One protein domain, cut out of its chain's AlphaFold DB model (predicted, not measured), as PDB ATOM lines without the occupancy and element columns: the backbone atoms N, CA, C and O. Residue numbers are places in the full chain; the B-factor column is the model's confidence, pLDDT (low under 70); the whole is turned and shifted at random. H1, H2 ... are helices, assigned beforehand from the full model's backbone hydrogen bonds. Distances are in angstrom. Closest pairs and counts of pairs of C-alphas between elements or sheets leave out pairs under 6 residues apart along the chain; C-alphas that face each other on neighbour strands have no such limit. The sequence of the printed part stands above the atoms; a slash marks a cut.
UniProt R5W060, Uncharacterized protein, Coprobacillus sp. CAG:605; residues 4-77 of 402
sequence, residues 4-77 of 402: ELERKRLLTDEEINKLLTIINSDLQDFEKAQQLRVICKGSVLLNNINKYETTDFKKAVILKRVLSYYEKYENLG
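AT A GLANCE: This is residues 4 to 77 of the 402 residues of an uncharacterized protein of Coprobacillus sp. CAG:605 (UniProt R5W060). The longest helix, H5, pairs with H4 in one helical hairpin and crosses over a second helical hairpin, H2 with H3, giving two layers joined through H5. H1, a short turn, lies beside the early part of H4, far from the middle. The printed part has 74 residues, with five named helices, H1 to H5 in chain order, and no named strand: all helix. It is compact, with a radius of gyration of the C-alphas of 11.8 A, and spans 33 by 25 by 20 A.

HOW THE PARTS SIT: H5, residues 57 to 75, is the hub, touching three other helices. It touches H4, residues 42 to 55, closest at the C-alphas of Ala 60 and Ile 49, 4.9 A apart. This hairpin has a shallow tilt of 22 degrees, opposite ways. With residues 63 to 69 alone H5 touches H2, residues 13 to 24, at a steep tilt of 44 degrees, the same way; the closest C-alphas, of Val 66 and Leu 20, are 7.0 A apart. With residues 70 to 73 alone it touches H3, residues 29 to 39, at a steep tilt of 51 degrees, opposite ways; the closest C-alphas, of Tyr 73 and Ala 33, are 6.4 A apart. H2 and H3 form a hairpin with a shallow tilt of 8 degrees, opposite ways, closest at the C-alphas of Ile 22 and Lys 32, 6.0 A. H2 and H4 are apart; H3 and H4 meet only through their link. H1, residues 4 to 7, touches residues 43 to 47 of H4 alone, closest at the C-alphas of Arg 7 and Val 44, 5.4 A. Every O i to N i+4 pair is within hydrogen-bond range in H2 and H3, against 9 of 10 in H4 and 14 of 15 in H5; H1 is too short for one.

IN THESE COORDINATES: H5 runs 27.0 A, from C-alpha 57 at (12.614, 37.543, -9.893) to C-alpha 75 at (32.455, 19.334, -11.729). H4 measures 19.7 A, H2 16.4 A, H3 15.7 A and H1 5.0 A.

THE WHOLE: The C-alphas farthest apart, of Glu 4 and Asp 26, are 34.4 A apart. The printed part has no cut, and its four links are tight. Residues 4 to 8 have pLDDT under 70.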
ATOM      1  N   GLU A   4       9.196  15.000   0.727       40.22
ATOM      2  CA  GLU A   4       8.485  16.017  -0.051       40.22
ATOM      3  C   GLU A   4       8.302  17.352   0.689       40.22
ATOM      4  O   GLU A   4       8.284  18.392   0.032       40.22
ATOM      5  N   LEU A   5       8.213  17.352   2.027       44.28
ATOM      6  CA  LEU A   5       8.135  18.576   2.839       44.28
ATOM      7  C   LEU A   5       9.451  19.369   2.781       44.28
ATOM      8  O   LEU A   5       9.415  20.581   2.588       44.28
ATOM      9  N   GLU A   6      10.606  18.691   2.832       52.03
ATOM     10  CA  GLU A   6      11.917  19.336   2.627       52.03
ATOM     11  C   GLU A   6      12.056  19.918   1.210       52.03
ATOM     12  O   GLU A   6      12.589  21.012   1.043       52.03
ATOM     13  N   ARG A   7      11.542  19.228   0.178       52.22
ATOM     14  CA  ARG A   7      11.610  19.698  -1.221       52.22
ATOM     15  C   ARG A   7      10.753  20.933  -1.501       52.22
ATOM     16  O   ARG A   7      11.077  21.667  -2.431       52.22
ATOM     17  N   LYS A   8       9.668  21.150  -0.751       58.59
ATOM     18  CA  LYS A   8       8.736  22.282  -0.933       58.59
ATOM     19  C   LYS A   8       9.053  23.491  -0.043       58.59
ATOM     20  O   LYS A   8       8.339  24.493  -0.108       58.59
ATOM     21  N   ARG A   9      10.105  23.407   0.774       78.25
ATOM     22  CA  ARG A   9      10.550  24.478   1.668       78.25
ATOM     23  C   ARG A   9      11.037  25.690   0.869       78.25
ATOM     24  O   ARG A   9      11.897  25.553   0.001       78.25
ATOM     25  N   LEU A  10      10.504  26.867   1.195       83.38
ATOM     26  CA  LEU A  10      11.017  28.140   0.694       83.38
ATOM     27  C   LEU A  10      12.231  28.584   1.517       83.38
ATOM     28  O   LEU A  10      12.173  28.545   2.745       83.38
ATOM     29  N   LEU A  11      13.299  29.009   0.844       87.00
ATOM     30  CA  LEU A  11      14.470  29.614   1.478       87.00
ATOM     31  C   LEU A  11      14.100  30.994   2.017       87.00
ATOM     32  O   LEU A  11      13.492  31.794   1.296       87.00
ATOM     33  N   THR A  12      14.473  31.262   3.268       88.12
ATOM     34  CA  THR A  12      14.302  32.584   3.886       88.12
ATOM     35  C   THR A  12      15.393  33.548   3.424       88.12
ATOM     36  O   THR A  12      16.454  33.129   2.967       88.12
ATOM     37  N   ASP A  13      15.174  34.853   3.585       86.31
ATOM     38  CA  ASP A  13      16.172  35.864   3.203       86.31
ATOM     39  C   ASP A  13      17.489  35.718   3.970       86.31
ATOM     40  O   ASP A  13      18.564  35.931   3.413       86.31
ATOM     41  N   GLU A  14      17.424  35.268   5.222       89.38
ATOM     42  CA  GLU A  14      18.608  34.957   6.019       89.38
ATOM     43  C   GLU A  14      19.413  33.798   5.411       89.38
ATOM     44  O   GLU A  14      20.639  33.865   5.324       89.38
ATOM     45  N   GLU A  15      18.740  32.747   4.940       89.69
ATOM     46  CA  GLU A  15      19.392  31.604   4.296       89.69
ATOM     47  C   GLU A  15      19.998  31.983   2.945       89.69
ATOM     48  O   GLU A  15      21.129  31.601   2.651       89.69
ATOM     49  N   ILE A  16      19.284  32.781   2.146       90.88
ATOM     50  CA  ILE A  16      19.783  33.295   0.864       90.88
ATOM     51  C   ILE A  16      21.028  34.166   1.088       90.88
ATOM     52  O   ILE A  16      22.026  34.004   0.382       90.88
ATOM     53  N   ASN A  17      21.011  35.030   2.104       90.81
ATOM     54  CA  ASN A  17      22.160  35.861   2.458       90.81
ATOM     55  C   ASN A  17      23.351  35.020   2.927       90.81
ATOM     56  O   ASN A  17      24.467  35.266   2.480       90.81
ATOM     57  N   LYS A  18      23.136  33.977   3.740       91.56
ATOM     58  CA  LYS A  18      24.217  33.061   4.146       91.56
ATOM     59  C   LYS A  18      24.840  32.336   2.950       91.56
ATOM     60  O   LYS A  18      26.063  32.249   2.866       91.56
ATOM     61  N   LEU A  19      24.026  31.863   2.000       92.88
ATOM     62  CA  LEU A  19      24.527  31.256   0.760       92.88
ATOM     63  C   LEU A  19      25.394  32.246  -0.035       92.88
ATOM     64  O   LEU A  19      26.464  31.873  -0.515       92.88
ATOM     65  N   LEU A  20      24.967  33.509  -0.127       91.69
ATOM     66  CA  LEU A  20      25.730  34.579  -0.774       91.69
ATOM     67  C   LEU A  20      27.051  34.887  -0.061       91.69
ATOM     68  O   LEU A  20      28.078  35.048  -0.720       91.69
ATOM     69  N   THR A  21      27.045  34.964   1.269       92.88
ATOM     70  CA  THR A  21      28.259  35.191   2.059       92.88
ATOM     71  C   THR A  21      29.276  34.079   1.821       92.88
ATOM     72  O   THR A  21      30.453  34.368   1.628       92.88
ATOM     73  N   ILE A  22      28.835  32.820   1.748       91.50
ATOM     74  CA  ILE A  22      29.738  31.688   1.517       91.50
ATOM     75  C   ILE A  22      30.365  31.751   0.121       91.50
ATOM     76  O   ILE A  22      31.589  31.647   0.016       91.50
ATOM     77  N   ILE A  23      29.582  31.965  -0.947       91.81
ATOM     78  CA  ILE A  23      30.153  32.001  -2.310       91.81
ATOM     79  C   ILE A  23      31.124  33.176  -2.515       91.81
ATOM     80  O   ILE A  23      32.072  33.044  -3.289       91.81
ATOM     81  N   ASN A  24      30.912  34.292  -1.807       91.62
ATOM     82  CA  ASN A  24      31.744  35.497  -1.887       91.62
ATOM     83  C   ASN A  24      32.888  35.535  -0.856       91.62
ATOM     84  O   ASN A  24      33.650  36.493  -0.855       91.62
ATOM     85  N   SER A  25      32.999  34.543   0.031       92.81
ATOM     86  CA  SER A  25      34.078  34.481   1.027       92.81
ATOM     87  C   SER A  25      35.436  34.150   0.395       92.81
ATOM     88  O   SER A  25      35.495  33.640  -0.723       92.81
ATOM     89  N   ASP A  26      36.525  34.338   1.140       91.06
ATOM     90  CA  ASP A  26      37.883  33.949   0.719       91.06
ATOM     91  C   ASP A  26      38.215  32.470   1.009       91.06
ATOM     92  O   ASP A  26      39.354  32.034   0.853       91.06
ATOM     93  N   LEU A  27      37.222  31.676   1.428       90.56
ATOM     94  CA  LEU A  27      37.399  30.255   1.738       90.56
ATOM     95  C   LEU A  27      37.819  29.435   0.507       90.56
ATOM     96  O   LEU A  27      37.468  29.748  -0.639       90.56
ATOM     97  N   GLN A  28      38.507  28.321   0.769       88.69
ATOM     98  CA  GLN A  28      38.853  27.322  -0.243       88.69
ATOM     99  C   GLN A  28      37.583  26.703  -0.852       88.69
ATOM    100  O   GLN A  28      36.572  26.515  -0.172       88.69
ATOM    101  N   ASP A  29      37.633  26.335  -2.137       87.44
ATOM    102  CA  ASP A  29      36.465  25.822  -2.876       87.44
ATOM    103  C   ASP A  29      35.837  24.572  -2.218       87.44
ATOM    104  O   ASP A  29      34.614  24.432  -2.204       87.44
ATOM    105  N   PHE A  30      36.643  23.697  -1.607       82.81
ATOM    106  CA  PHE A  30      36.152  22.525  -0.869       82.81
ATOM    107  C   PHE A  30      35.396  22.902   0.419       82.81
ATOM    108  O   PHE A  30      34.348  22.328   0.719       82.81
ATOM    109  N   GLU A  31      35.876  23.900   1.164       86.19
ATOM    110  CA  GLU A  31      35.234  24.376   2.397       86.19
ATOM    111  C   GLU A  31      33.923  25.105   2.096       86.19
ATOM    112  O   GLU A  31      32.903  24.850   2.745       86.19
ATOM    113  N   LYS A  32      33.909  25.943   1.050       90.44
ATOM    114  CA  LYS A  32      32.675  26.546   0.522       90.44
ATOM    115  C   LYS A  32      31.667  25.467   0.161       90.44
ATOM    116  O   LYS A  32      30.496  25.572   0.526       90.44
ATOM    117  N   ALA A  33      32.121  24.404  -0.501       86.31
ATOM    118  CA  ALA A  33      31.245  23.319  -0.899       86.31
ATOM    119  C   ALA A  33      30.615  22.590   0.308       86.31
ATOM    120  O   ALA A  33      29.410  22.316   0.317       86.31
ATOM    121  N   GLN A  34      31.391  22.323   1.362       85.00
ATOM    122  CA  GLN A  34      30.856  21.726   2.588       85.00
ATOM    123  C   GLN A  34      29.813  22.626   3.259       85.00
ATOM    124  O   GLN A  34      28.720  22.155   3.584       85.00
ATOM    125  N   GLN A  35      30.112  23.917   3.425       90.75
ATOM    126  CA  GLN A  35      29.216  24.850   4.111       90.75
ATOM    127  C   GLN A  35      27.916  25.088   3.336       90.75
ATOM    128  O   GLN A  35      26.833  25.071   3.923       90.75
ATOM    129  N   LEU A  36      27.991  25.231   2.010       88.88
ATOM    130  CA  LEU A  36      26.807  25.380   1.161       88.88
ATOM    131  C   LEU A  36      25.849  24.193   1.318       88.88
ATOM    132  O   LEU A  36      24.647  24.398   1.493       88.88
ATOM    133  N   ARG A  37      26.379  22.963   1.341       82.19
ATOM    134  CA  ARG A  37      25.583  21.734   1.472       82.19
ATOM    135  C   ARG A  37      24.842  21.628   2.808       82.19
ATOM    136  O   ARG A  37      23.776  21.014   2.850       82.19
ATOM    137  N   VAL A  38      25.401  22.194   3.881       84.94
ATOM    138  CA  VAL A  38      24.755  22.236   5.204       84.94
ATOM    139  C   VAL A  38      23.528  23.146   5.178       84.94
ATOM    140  O   VAL A  38      22.504  22.806   5.762       84.94
ATOM    141  N   ILE A  39      23.613  24.275   4.469       84.62
ATOM    142  CA  ILE A  39      22.539  25.274   4.420       84.62
ATOM    143  C   ILE A  39      21.442  24.870   3.439       84.62
ATOM    144  O   ILE A  39      20.258  24.935   3.764       84.62
ATOM    145  N   CYS A  40      21.813  24.455   2.226       84.50
ATOM    146  CA  CYS A  40      20.852  24.149   1.179       84.50
ATOM    147  C   CYS A  40      21.298  22.939   0.354       84.50
ATOM    148  O   CYS A  40      22.397  22.877  -0.188       84.50
ATOM    149  N   LYS A  41      20.417  21.947   0.209       83.00
ATOM    150  CA  LYS A  41      20.636  20.862  -0.759       83.00
ATOM    151  C   LYS A  41      20.352  21.418  -2.157       83.00
ATOM    152  O   LYS A  41      19.326  22.066  -2.345       83.00
ATOM    153  N   GLY A  42      21.156  21.085  -3.170       78.38
ATOM    154  CA  GLY A  42      20.959  21.637  -4.524       78.38
ATOM    155  C   GLY A  42      19.569  21.362  -5.135       78.38
ATOM    156  O   GLY A  42      19.033  22.187  -5.864       78.38
ATOM    157  N   SER A  43      18.899  20.265  -4.756       73.50
ATOM    158  CA  SER A  43      17.497  20.025  -5.160       73.50
ATOM    159  C   SER A  43      16.486  21.012  -4.550       73.50
ATOM    160  O   SER A  43      15.480  21.326  -5.180       73.50
ATOM    161  N   VAL A  44      16.750  21.523  -3.341       82.38
ATOM    162  CA  VAL A  44      15.948  22.573  -2.690       82.38
ATOM    163  C   VAL A  44      16.235  23.924  -3.344       82.38
ATOM    164  O   VAL A  44      15.303  24.695  -3.573       82.38
ATOM    165  N   LEU A  45      17.494  24.178  -3.720       86.31
ATOM    166  CA  LEU A  45      17.906  25.372  -4.460       86.31
ATOM    167  C   LEU A  45      17.155  25.497  -5.797       86.31
ATOM    168  O   LEU A  45      16.520  26.522  -6.032       86.31
ATOM    169  N   LEU A  46      17.143  24.441  -6.620       82.31
ATOM    170  CA  LEU A  46      16.428  24.425  -7.907       82.31
ATOM    171  C   LEU A  46      14.923  24.687  -7.758       82.31
ATOM    172  O   LEU A  46      14.352  25.489  -8.494       82.31
ATOM    173  N   ASN A  47      14.276  24.055  -6.777       81.81
ATOM    174  CA  ASN A  47      12.851  24.276  -6.527       81.81
ATOM    175  C   ASN A  47      12.553  25.727  -6.121       81.81
ATOM    176  O   ASN A  47      11.527  26.281  -6.518       81.81
ATOM    177  N   ASN A  48      13.445  26.344  -5.344       87.94
ATOM    178  CA  ASN A  48      13.319  27.744  -4.952       87.94
ATOM    179  C   ASN A  48      13.550  28.693  -6.126       87.94
ATOM    180  O   ASN A  48      12.808  29.661  -6.244       87.94
ATOM    181  N   ILE A  49      14.500  28.396  -7.019       86.12
ATOM    182  CA  ILE A  49      14.697  29.159  -8.260       86.12
ATOM    183  C   ILE A  49      13.407  29.152  -9.080       86.12
ATOM    184  O   ILE A  49      12.856  30.219  -9.326       86.12
ATOM    185  N   ASN A  50      12.870  27.971  -9.405       82.69
ATOM    186  CA  ASN A  50      11.661  27.843 -10.228       82.69
ATOM    187  C   ASN A  50      10.455  28.573  -9.613       82.69
ATOM    188  O   ASN A  50       9.636  29.156 -10.320       82.69
ATOM    189  N   LYS A  51      10.331  28.555  -8.281       84.94
ATOM    190  CA  LYS A  51       9.243  29.247  -7.585       84.94
ATOM    191  C   LYS A  51       9.443  30.765  -7.595       84.94
ATOM    192  O   LYS A  51       8.535  31.490  -7.999       84.94
ATOM    193  N   TYR A  52      10.631  31.244  -7.223       87.12
ATOM    194  CA  TYR A  52      10.941  32.672  -7.210       87.12
ATOM    195  C   TYR A  52      11.006  33.287  -8.612       87.12
ATOM    196  O   TYR A  52      10.736  34.472  -8.742       87.12
ATOM    197  N   GLU A  53      11.246  32.520  -9.678       84.38
ATOM    198  CA  GLU A  53      11.113  33.028 -11.055       84.38
ATOM    199  C   GLU A  53       9.726  33.616 -11.326       84.38
ATOM    200  O   GLU A  53       9.605  34.591 -12.063       84.38
ATOM    201  N   THR A  54       8.697  33.057 -10.685       80.69
ATOM    202  CA  THR A  54       7.312  33.519 -10.827       80.69
ATOM    203  C   THR A  54       6.878  34.508  -9.745       80.69
ATOM    204  O   THR A  54       5.978  35.305  -9.989       80.69
ATOM    205  N   THR A  55       7.497  34.485  -8.557       83.56
ATOM    206  CA  THR A  55       7.032  35.273  -7.397       83.56
ATOM    207  C   THR A  55       7.975  36.392  -6.952       83.56
ATOM    208  O   THR A  55       7.513  37.357  -6.357       83.56
ATOM    209  N   ASP A  56       9.284  36.274  -7.191       85.88
ATOM    210  CA  ASP A  56      10.297  37.288  -6.867       85.88
ATOM    211  C   ASP A  56      11.560  37.085  -7.725       85.88
ATOM    212  O   ASP A  56      12.515  36.388  -7.358       85.88
ATOM    213  N   PHE A  57      11.562  37.719  -8.896       84.62
ATOM    214  CA  PHE A  57      12.614  37.543  -9.893       84.62
ATOM    215  C   PHE A  57      14.013  37.917  -9.374       84.62
ATOM    216  O   PHE A  57      15.001  37.290  -9.758       84.62
ATOM    217  N   LYS A  58      14.127  38.894  -8.461       88.00
ATOM    218  CA  LYS A  58      15.428  39.295  -7.898       88.00
ATOM    219  C   LYS A  58      16.041  38.160  -7.080       88.00
ATOM    220  O   LYS A  58      17.228  37.866  -7.241       88.00
ATOM    221  N   LYS A  59      15.235  37.475  -6.263       86.31
ATOM    222  CA  LYS A  59      15.681  36.287  -5.514       86.31
ATOM    223  C   LYS A  59      16.047  35.141  -6.453       86.31
ATOM    224  O   LYS A  59      17.056  34.478  -6.230       86.31
ATOM    225  N   ALA A  60      15.299  34.948  -7.539       87.19
ATOM    226  CA  ALA A  60      15.626  33.931  -8.536       87.19
ATOM    227  C   ALA A  60      16.999  34.165  -9.190       87.19
ATOM    228  O   ALA A  60      17.790  33.230  -9.299       87.19
ATOM    229  N   VAL A  61      17.322  35.407  -9.568       88.56
ATOM    230  CA  VAL A  61      18.634  35.767 -10.141       88.56
ATOM    231  C   VAL A  61      19.770  35.487  -9.152       88.56
ATOM    232  O   VAL A  61      20.787  34.902  -9.526       88.56
ATOM    233  N   ILE A  62      19.583  35.845  -7.880       89.44
ATOM    234  CA  ILE A  62      20.550  35.563  -6.811       89.44
ATOM    235  C   ILE A  62      20.788  34.056  -6.671       89.44
ATOM    236  O   ILE A  62      21.932  33.602  -6.643       89.44
ATOM    237  N   LEU A  63      19.718  33.265  -6.620       90.81
ATOM    238  CA  LEU A  63      19.825  31.819  -6.460       90.81
ATOM    239  C   LEU A  63      20.414  31.130  -7.698       90.81
ATOM    240  O   LEU A  63      21.154  30.163  -7.538       90.81
ATOM    241  N   LYS A  64      20.188  31.651  -8.913       90.88
ATOM    242  CA  LYS A  64      20.880  31.193 -10.133       90.88
ATOM    243  C   LYS A  64      22.387  31.439 -10.074       90.88
ATOM    244  O   LYS A  64      23.161  30.595 -10.513       90.88
ATOM    245  N   ARG A  65      22.821  32.554  -9.480       92.31
ATOM    246  CA  ARG A  65      24.247  32.787  -9.216       92.31
ATOM    247  C   ARG A  65      24.800  31.788  -8.198       92.31
ATOM    248  O   ARG A  65      25.911  31.316  -8.369       92.31
ATOM    249  N   VAL A  66      24.047  31.441  -7.155       91.12
ATOM    250  CA  VAL A  66      24.465  30.386  -6.210       91.12
ATOM    251  C   VAL A  66      24.547  29.026  -6.921       91.12
ATOM    252  O   VAL A  66      25.498  28.279  -6.701       91.12
ATOM    253  N   LEU A  67      23.602  28.729  -7.817       89.31
ATOM    254  CA  LEU A  67      23.555  27.488  -8.594       89.31
ATOM    255  C   LEU A  67      24.819  27.270  -9.437       89.31
ATOM    256  O   LEU A  67      25.360  26.169  -9.414       89.31
ATOM    257  N   SER A  68      25.358  28.306 -10.088       90.44
ATOM    258  CA  SER A  68      26.581  28.159 -10.895       90.44
ATOM    259  C   SER A  68      27.804  27.732 -10.066       90.44
ATOM    260  O   SER A  68      28.714  27.086 -10.580       90.44
ATOM    261  N   TYR A  69      27.841  28.063  -8.769       91.31
ATOM    262  CA  TYR A  69      28.886  27.577  -7.859       91.31
ATOM    263  C   TYR A  69      28.646  26.125  -7.443       91.31
ATOM    264  O   TYR A  69      29.607  25.368  -7.353       91.31
ATOM    265  N   TYR A  70      27.390  25.713  -7.246       87.88
ATOM    266  CA  TYR A  70      27.064  24.297  -7.035       87.88
ATOM    267  C   TYR A  70      27.508  23.466  -8.244       87.88
ATOM    268  O   TYR A  70      28.204  22.474  -8.063       87.88
ATOM    269  N   GLU A  71      27.213  23.913  -9.467       83.06
ATOM    270  CA  GLU A  71      27.653  23.257 -10.708       83.06
ATOM    271  C   GLU A  71      29.187  23.205 -10.822       83.06
ATOM    272  O   GLU A  71      29.755  22.156 -11.130       83.06
ATOM    273  N   LYS A  72      29.886  24.304 -10.496       87.81
ATOM    274  CA  LYS A  72      31.357  24.328 -10.415       87.81
ATOM    275  C   LYS A  72      31.879  23.266  -9.437       87.81
ATOM    276  O   LYS A  72      32.813  22.538  -9.766       87.81
ATOM    277  N   TYR A  73      31.300  23.172  -8.241       86.38
ATOM    278  CA  TYR A  73      31.745  22.243  -7.196       86.38
ATOM    279  C   TYR A  73      31.385  20.787  -7.479       86.38
ATOM    280  O   TYR A  73      32.092  19.886  -7.033       86.38
ATOM    281  N   GLU A  74      30.337  20.548  -8.255       78.00
ATOM    282  CA  GLU A  74      30.004  19.225  -8.774       78.00
ATOM    283  C   GLU A  74      31.009  18.760  -9.821       78.00
ATOM    284  O   GLU A  74      31.487  17.631  -9.728       78.00
ATOM    285  N   ASN A  75      31.414  19.639 -10.742       77.50
ATOM    286  CA  ASN A  75      32.455  19.334 -11.729       77.50
ATOM    287  C   ASN A  75      33.824  19.063 -11.082       77.50
ATOM    288  O   ASN A  75      34.609  18.279 -11.605       77.50
ATOM    289  N   LEU A  76      34.104  19.687  -9.934       79.00
ATOM    290  CA  LEU A  76      35.309  19.433  -9.136       79.00
ATOM    291  C   LEU A  76      35.190  18.198  -8.218       79.00
ATOM    292  O   LEU A  76      36.146  17.861  -7.527       79.00
ATOM    293  N   GLY A  77      34.031  17.529  -8.172       73.06
ATOM    294  CA  GLY A  77      33.793  16.351  -7.328       73.06
ATOM    295  C   GLY A  77      33.575  16.648  -5.837       73.06
ATOM    296  O   GLY A  77      33.481  15.725  -5.029       73.06
TER     297      GLY A  77